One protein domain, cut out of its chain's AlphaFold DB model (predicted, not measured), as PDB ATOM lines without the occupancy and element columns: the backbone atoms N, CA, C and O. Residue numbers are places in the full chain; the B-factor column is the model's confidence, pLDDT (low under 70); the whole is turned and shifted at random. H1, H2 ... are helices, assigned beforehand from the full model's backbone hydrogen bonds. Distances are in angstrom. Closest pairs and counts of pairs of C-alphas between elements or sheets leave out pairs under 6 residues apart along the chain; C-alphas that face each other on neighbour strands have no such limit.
ATOM      1  N   VAL A 120      47.617 -25.685 -79.984       80.81
ATOM      2  CA  VAL A 120      46.441 -26.499 -80.346       80.81
ATOM      3  C   VAL A 120      46.805 -27.591 -81.357       80.81
ATOM      4  O   VAL A 120      46.404 -28.738 -81.176       80.81
ATOM      5  N   LEU A 121      47.616 -27.283 -82.375       84.00
ATOM      6  CA  LEU A 121      48.108 -28.277 -83.335       84.00
ATOM      7  C   LEU A 121      48.935 -29.368 -82.637       84.00
ATOM      8  O   LEU A 121      48.711 -30.552 -82.879       84.00
ATOM      9  N   GLY A 122      49.836 -28.983 -81.726       80.50
ATOM     10  CA  GLY A 122      50.609 -29.922 -80.912       80.50
ATOM     11  C   GLY A 122      49.725 -30.823 -80.044       80.50
ATOM     12  O   GLY A 122      49.961 -32.028 -79.983       80.50
ATOM     13  N   ALA A 123      48.666 -30.275 -79.439       83.25
ATOM     14  CA  ALA A 123      47.693 -31.055 -78.674       83.25
ATOM     15  C   ALA A 123      46.916 -32.054 -79.553       83.25
ATOM     16  O   ALA A 123      46.765 -33.212 -79.167       83.25
ATOM     17  N   ILE A 124      46.483 -31.652 -80.754       85.38
ATOM     18  CA  ILE A 124      45.809 -32.547 -81.713       85.38
ATOM     19  C   ILE A 124      46.752 -33.682 -82.145       85.38
ATOM     20  O   ILE A 124      46.362 -34.847 -82.100       85.38
ATOM     21  N   VAL A 125      48.005 -33.378 -82.494       86.75
ATOM     22  CA  VAL A 125      49.011 -34.391 -82.870       86.75
ATOM     23  C   VAL A 125      49.329 -35.333 -81.700       86.75
ATOM     24  O   VAL A 125      49.461 -36.542 -81.911       86.75
ATOM     25  N   ALA A 126      49.385 -34.830 -80.464       83.50
ATOM     26  CA  ALA A 126      49.565 -35.656 -79.268       83.50
ATOM     27  C   ALA A 126      48.377 -36.608 -79.032       83.50
ATOM     28  O   ALA A 126      48.582 -37.787 -78.755       83.50
ATOM     29  N   ILE A 127      47.138 -36.135 -79.207       86.00
ATOM     30  CA  ILE A 127      45.930 -36.967 -79.074       86.00
ATOM     31  C   ILE A 127      45.863 -38.022 -80.190       86.00
ATOM     32  O   ILE A 127      45.639 -39.197 -79.904       86.00
ATOM     33  N   CYS A 128      46.112 -37.646 -81.448       81.69
ATOM     34  CA  CYS A 128      46.093 -38.577 -82.581       81.69
ATOM     35  C   CYS A 128      47.196 -39.643 -82.490       81.69
ATOM     36  O   CYS A 128      46.941 -40.814 -82.773       81.69
ATOM     37  N   SER A 129      48.407 -39.272 -82.058       80.94
ATOM     38  CA  SER A 129      49.492 -40.241 -81.840       80.94
ATOM     39  C   SER A 129      49.214 -41.156 -80.644       80.94
ATOM     40  O   SER A 129      49.375 -42.367 -80.781       80.94
ATOM     41  N   ALA A 130      48.693 -40.637 -79.525       78.69
ATOM     42  CA  ALA A 130      48.246 -41.466 -78.403       78.69
ATOM     43  C   ALA A 130      47.126 -42.446 -78.805       78.69
ATOM     44  O   ALA A 130      47.171 -43.616 -78.425       78.69
ATOM     45  N   ALA A 131      46.157 -42.012 -79.618       75.69
ATOM     46  CA  ALA A 131      45.088 -42.873 -80.126       75.69
ATOM     47  C   ALA A 131      45.620 -43.975 -81.061       75.69
ATOM     48  O   ALA A 131      45.263 -45.142 -80.893       75.69
ATOM     49  N   MET A 132      46.521 -43.640 -81.993       77.94
ATOM     50  CA  MET A 132      47.166 -44.622 -82.877       77.94
ATOM     51  C   MET A 132      48.034 -45.623 -82.110       77.94
ATOM     52  O   MET A 132      47.948 -46.825 -82.363       77.94
ATOM     53  N   ILE A 133      48.818 -45.159 -81.131       78.38
ATOM     54  CA  ILE A 133      49.582 -46.036 -80.233       78.38
ATOM     55  C   ILE A 133      48.624 -46.951 -79.466       78.38
ATOM     56  O   ILE A 133      48.864 -48.152 -79.415       78.38
ATOM     57  N   THR A 134      47.513 -46.430 -78.941       74.44
ATOM     58  CA  THR A 134      46.510 -47.235 -78.220       74.44
ATOM     59  C   THR A 134      45.888 -48.306 -79.120       74.44
ATOM     60  O   THR A 134      45.771 -49.450 -78.692       74.44
ATOM     61  N   LEU A 135      45.555 -47.987 -80.376       68.81
ATOM     62  CA  LEU A 135      45.024 -48.955 -81.346       68.81
ATOM     63  C   LEU A 135      46.046 -50.045 -81.712       68.81
ATOM     64  O   LEU A 135      45.700 -51.226 -81.712       68.81
ATOM     65  N   LEU A 136      47.306 -49.672 -81.961       67.00
ATOM     66  CA  LEU A 136      48.402 -50.620 -82.212       67.00
ATOM     67  C   LEU A 136      48.652 -51.534 -81.003       67.00
ATOM     68  O   LEU A 136      48.803 -52.745 -81.152       67.00
ATOM     69  N   VAL A 137      48.649 -50.961 -79.798       67.88
ATOM     70  CA  VAL A 137      48.797 -51.673 -78.523       67.88
ATOM     71  C   VAL A 137      47.640 -52.652 -78.309       67.88
ATOM     72  O   VAL A 137      47.891 -53.815 -78.003       67.88
ATOM     73  N   PHE A 138      46.391 -52.233 -78.533       66.38
ATOM     74  CA  PHE A 138      45.203 -53.068 -78.324       66.38
ATOM     75  C   PHE A 138      45.075 -54.190 -79.367       66.38
ATOM     76  O   PHE A 138      44.754 -55.323 -79.013       66.38
ATOM     77  N   GLY A 139      45.404 -53.918 -80.635       65.06
ATOM     78  CA  GLY A 139      45.488 -54.952 -81.673       65.06
ATOM     79  C   GLY A 139      46.561 -56.006 -81.376       65.06
ATOM     80  O   GLY A 139      46.353 -57.189 -81.628       65.06
ATOM     81  N   ASN A 140      47.681 -55.596 -80.770       62.31
ATOM     82  CA  ASN A 140      48.776 -56.494 -80.394       62.31
ATOM     83  C   ASN A 140      48.526 -57.241 -79.060       62.31
ATOM     84  O   ASN A 140      49.069 -58.328 -78.860       62.31
ATOM     85  N   MET A 141      47.673 -56.719 -78.162       55.97
ATOM     86  CA  MET A 141      47.281 -57.407 -76.914       55.97
ATOM     87  C   MET A 141      46.602 -58.758 -77.158       55.97
ATOM     88  O   MET A 141      46.757 -59.667 -76.347       55.97
ATOM     89  N   LEU A 142      45.869 -58.910 -78.264       58.91
ATOM     90  CA  LEU A 142      45.179 -60.159 -78.608       58.91
ATOM     91  C   LEU A 142      46.120 -61.262 -79.133       58.91
ATOM     92  O   LEU A 142      45.669 -62.390 -79.318       58.91
ATOM     93  N   ALA A 143      47.400 -60.953 -79.381       62.41
ATOM     94  CA  ALA A 143      48.320 -61.831 -80.109       62.41
ATOM     95  C   ALA A 143      49.592 -62.248 -79.341       62.41
ATOM     96  O   ALA A 143      50.277 -63.169 -79.786       62.41
ATOM     97  N   VAL A 144      49.947 -61.593 -78.222       64.81
ATOM     98  CA  VAL A 144      51.273 -61.763 -77.583       64.81
ATOM     99  C   VAL A 144      51.170 -61.972 -76.061       64.81
ATOM    100  O   VAL A 144      50.744 -61.051 -75.363       64.81
ATOM    101  N   PRO A 145      51.626 -63.114 -75.501       67.19
ATOM    102  CA  PRO A 145      51.557 -63.369 -74.056       67.19
ATOM    103  C   PRO A 145      52.468 -62.438 -73.234       67.19
ATOM    104  O   PRO A 145      52.073 -61.982 -72.162       67.19
ATOM    105  N   ASP A 146      53.643 -62.065 -73.756       73.88
ATOM    106  CA  ASP A 146      54.609 -61.181 -73.074       73.88
ATOM    107  C   ASP A 146      54.179 -59.699 -73.029       73.88
ATOM    108  O   ASP A 146      54.973 -58.831 -72.646       73.88
ATOM    109  N   PHE A 147      52.962 -59.372 -73.480       69.50
ATOM    110  CA  PHE A 147      52.501 -57.996 -73.670       69.50
ATOM    111  C   PHE A 147      52.778 -57.102 -72.453       69.50
ATOM    112  O   PHE A 147      53.369 -56.031 -72.593       69.50
ATOM    113  N   TRP A 148      52.401 -57.557 -71.253       70.38
ATOM    114  CA  TRP A 148      52.517 -56.776 -70.019       70.38
ATOM    115  C   TRP A 148      53.963 -56.404 -69.675       70.38
ATOM    116  O   TRP A 148      54.217 -55.303 -69.186       70.38
ATOM    117  N   GLN A 149      54.921 -57.280 -69.989       72.31
ATOM    118  CA  GLN A 149      56.342 -57.031 -69.753       72.31
ATOM    119  C   GLN A 149      56.884 -55.960 -70.712       72.31
ATOM    120  O   GLN A 149      57.626 -55.067 -70.298       72.31
ATOM    121  N   ARG A 150      56.454 -55.993 -71.981       68.06
ATOM    122  CA  ARG A 150      56.818 -54.985 -72.994       68.06
ATOM    123  C   ARG A 150      56.153 -53.636 -72.704       68.06
ATOM    124  O   ARG A 150      56.818 -52.604 -72.765       68.06
ATOM    125  N   PHE A 151      54.875 -53.637 -72.321       73.12
ATOM    126  CA  PHE A 151      54.146 -52.433 -71.917       73.12
ATOM    127  C   PHE A 151      54.791 -51.759 -70.697       73.12
ATOM    128  O   PHE A 151      55.007 -50.549 -70.716       73.12
ATOM    129  N   GLY A 152      55.188 -52.537 -69.682       72.88
ATOM    130  CA  GLY A 152      55.920 -52.029 -68.518       72.88
ATOM    131  C   GLY A 152      57.239 -51.337 -68.884       72.88
ATOM    132  O   GLY A 152      57.531 -50.264 -68.357       72.88
ATOM    133  N   ALA A 153      58.000 -51.890 -69.836       73.31
ATOM    134  CA  ALA A 153      59.233 -51.270 -70.325       73.31
ATOM    135  C   ALA A 153      58.975 -49.921 -71.027       73.31
ATOM    136  O   ALA A 153      59.631 -48.927 -70.706       73.31
ATOM    137  N   PHE A 154      57.990 -49.844 -71.930       77.06
ATOM    138  CA  PHE A 154      57.636 -48.581 -72.593       77.06
ATOM    139  C   PHE A 154      57.074 -47.537 -71.616       77.06
ATOM    140  O   PHE A 154      57.425 -46.359 -71.716       77.06
ATOM    141  N   ALA A 155      56.267 -47.952 -70.635       78.75
ATOM    142  CA  ALA A 155      55.759 -47.066 -69.590       78.75
ATOM    143  C   ALA A 155      56.896 -46.486 -68.726       78.75
ATOM    144  O   ALA A 155      56.920 -45.280 -68.478       78.75
ATOM    145  N   ALA A 156      57.877 -47.308 -68.332       74.94
ATOM    146  CA  ALA A 156      59.048 -46.854 -67.580       74.94
ATOM    147  C   ALA A 156      59.890 -45.831 -68.368       74.94
ATOM    148  O   ALA A 156      60.293 -44.808 -67.811       74.94
ATOM    149  N   ILE A 157      60.098 -46.058 -69.672       82.06
ATOM    150  CA  ILE A 157      60.792 -45.111 -70.563       82.06
ATOM    151  C   ILE A 157      60.011 -43.789 -70.666       82.06
ATOM    152  O   ILE A 157      60.599 -42.717 -70.511       82.06
ATOM    153  N   GLY A 158      58.689 -43.848 -70.864       81.50
ATOM    154  CA  GLY A 158      57.831 -42.660 -70.939       81.50
ATOM    155  C   GLY A 158      57.849 -41.820 -69.656       81.50
ATOM    156  O   GLY A 158      57.997 -40.599 -69.721       81.50
ATOM    157  N   VAL A 159      57.783 -42.468 -68.488       82.88
ATOM    158  CA  VAL A 159      57.920 -41.800 -67.180       82.88
ATOM    159  C   VAL A 159      59.315 -41.188 -67.013       82.88
ATOM    160  O   VAL A 159      59.422 -40.046 -66.569       82.88
ATOM    161  N   GLY A 160      60.378 -41.887 -67.424       79.12
ATOM    162  CA  GLY A 160      61.745 -41.354 -67.407       79.12
ATOM    163  C   GLY A 160      61.893 -40.071 -68.234       79.12
ATOM    164  O   GLY A 160      62.418 -39.073 -67.739       79.12
ATOM    165  N   ILE A 161      61.360 -40.055 -69.460       86.69
ATOM    166  CA  ILE A 161      61.362 -38.870 -70.336       86.69
ATOM    167  C   ILE A 161      60.560 -37.720 -69.705       86.69
ATOM    168  O   ILE A 161      61.039 -36.584 -69.668       86.69
ATOM    169  N   ALA A 162      59.375 -38.001 -69.153       81.62
ATOM    170  CA  ALA A 162      58.550 -36.993 -68.485       81.62
ATOM    171  C   ALA A 162      59.256 -36.367 -67.264       81.62
ATOM    172  O   ALA A 162      59.195 -35.149 -67.076       81.62
ATOM    173  N   LEU A 163      59.976 -37.170 -66.472       84.94
ATOM    174  CA  LEU A 163      60.773 -36.691 -65.337       84.94
ATOM    175  C   LEU A 163      61.961 -35.824 -65.780       84.94
ATOM    176  O   LEU A 163      62.208 -34.789 -65.161       84.94
ATOM    177  N   ILE A 164      62.655 -36.183 -66.867       87.00
ATOM    178  CA  ILE A 164      63.747 -35.372 -67.435       87.00
ATOM    179  C   ILE A 164      63.222 -34.000 -67.886       87.00
ATOM    180  O   ILE A 164      63.782 -32.968 -67.509       87.00
ATOM    181  N   ILE A 165      62.111 -33.967 -68.630       87.19
ATOM    182  CA  ILE A 165      61.481 -32.714 -69.081       87.19
ATOM    183  C   ILE A 165      61.024 -31.875 -67.875       87.19
ATOM    184  O   ILE A 165      61.311 -30.677 -67.812       87.19
ATOM    185  N   GLY A 166      60.380 -32.498 -66.882       82.06
ATOM    186  CA  GLY A 166      59.957 -31.833 -65.647       82.06
ATOM    187  C   GLY A 166      61.122 -31.231 -64.853       82.06
ATOM    188  O   GLY A 166      61.030 -30.090 -64.392       82.06
ATOM    189  N   ALA A 167      62.245 -31.948 -64.746       79.12
ATOM    190  CA  ALA A 167      63.456 -31.469 -64.083       79.12
ATOM    191  C   ALA A 167      64.077 -30.262 -64.809       79.12
ATOM    192  O   ALA A 167      64.436 -29.277 -64.159       79.12
ATOM    193  N   ILE A 168      64.141 -30.293 -66.146       83.06
ATOM    194  CA  ILE A 168      64.636 -29.174 -66.967       83.06
ATOM    195  C   ILE A 168      63.749 -27.933 -66.780       83.06
ATOM    196  O   ILE A 168      64.256 -26.851 -66.474       83.06
ATOM    197  N   VAL A 169      62.424 -28.080 -66.890       83.31
ATOM    198  CA  VAL A 169      61.468 -26.968 -66.718       83.31
ATOM    199  C   VAL A 169      61.528 -26.390 -65.299       83.31
ATOM    200  O   VAL A 169      61.554 -25.167 -65.134       83.31
ATOM    201  N   SER A 170      61.623 -27.242 -64.274       75.25
ATOM    202  CA  SER A 170      61.791 -26.824 -62.875       75.25
ATOM    203  C   SER A 170      63.099 -26.047 -62.664       75.25
ATOM    204  O   SER A 170      63.093 -24.939 -62.117       75.25
ATOM    205  N   GLY A 171      64.217 -26.565 -63.189       71.38
ATOM    206  CA  GLY A 171      65.531 -25.922 -63.115       71.38
ATOM    207  C   GLY A 171      65.593 -24.565 -63.823       71.38
ATOM    208  O   GLY A 171      66.234 -23.643 -63.315       71.38
ATOM    209  N   ILE A 172      64.893 -24.402 -64.951       74.56
ATOM    210  CA  ILE A 172      64.764 -23.112 -65.650       74.56
ATOM    211  C   ILE A 172      63.909 -22.130 -64.836       74.56
ATOM    212  O   ILE A 172      64.272 -20.959 -64.713       74.56
ATOM    213  N   ARG A 173      62.794 -22.589 -64.253       67.38
ATOM    214  CA  ARG A 173      61.872 -21.735 -63.484       67.38
ATOM    215  C   ARG A 173      62.520 -21.190 -62.207       67.38
ATOM    216  O   ARG A 173      62.383 -20.003 -61.927       67.38
ATOM    217  N   ASN A 174      63.291 -22.016 -61.499       54.41
ATOM    218  CA  ASN A 174      64.010 -21.622 -60.280       54.41
ATOM    219  C   ASN A 174      65.115 -20.569 -60.552       54.41
ATOM    220  O   ASN A 174      65.384 -19.711 -59.717       54.41
ATOM    221  N   ARG A 175      65.712 -20.558 -61.757       57.34
ATOM    222  CA  ARG A 175      66.683 -19.524 -62.180       57.34
ATOM    223  C   ARG A 175      66.060 -18.164 -62.532       57.34
ATOM    224  O   ARG A 175      66.809 -17.237 -62.804       57.34
ATOM    225  N   ARG A 176      64.726 -18.033 -62.555       54.66
ATOM    226  CA  ARG A 176      64.017 -16.750 -62.762       54.66
ATOM    227  C   ARG A 176      63.450 -16.146 -61.467       54.66
ATOM    228  O   ARG A 176      62.678 -15.195 -61.532       54.66
TER     229      ARG A 176
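Overview. This is residues 120 to 176 of the 178 residues of an uncharacterized protein of Pseudoscardovia radai (UniProt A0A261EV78). The long helix H2 and the shorter H1 make a flat, narrow V, with the link of residues 142 to 146 at its tip and its mouth open. Most of each arm stands free: residues 152 to 176 and residues 120 to 136. The printed part has 57 residues with two named helices, H1 then H2, and no named strand; the class is all helix. It is only just extended, close to loose, with a radius of gyration of the C-alphas of 15.7 A and spans of 51 by 28 by 6 A.

Along the chain. H2, residues 147 to 174, is 40.4 A long and ends at C-alpha 174 (64.010, -21.622, -60.280). H1, residues 120 to 141, is 31.1 A long and begins at C-alpha 120 (46.441, -26.499, -80.346).

Arrangement. H2 and H1 are close but not clearly touching; their closest C-alphas, of Phe 147 and Met 141, are 6.2 A apart. They run opposite ways at a shallow tilt of 22 degrees, their centres 17.7 A apart. In both helices every O i to N i+4 pair is within hydrogen-bond range.

Size, cuts and confidence. The two C-alphas farthest apart, of Ala 143 and Arg 176, are 50.8 A apart. The printed part has no cut, and its link is tight. Mean pLDDT of the printed part is 74.8; residues 135 to 145, 147, 150 and 173 to 176 are under 70.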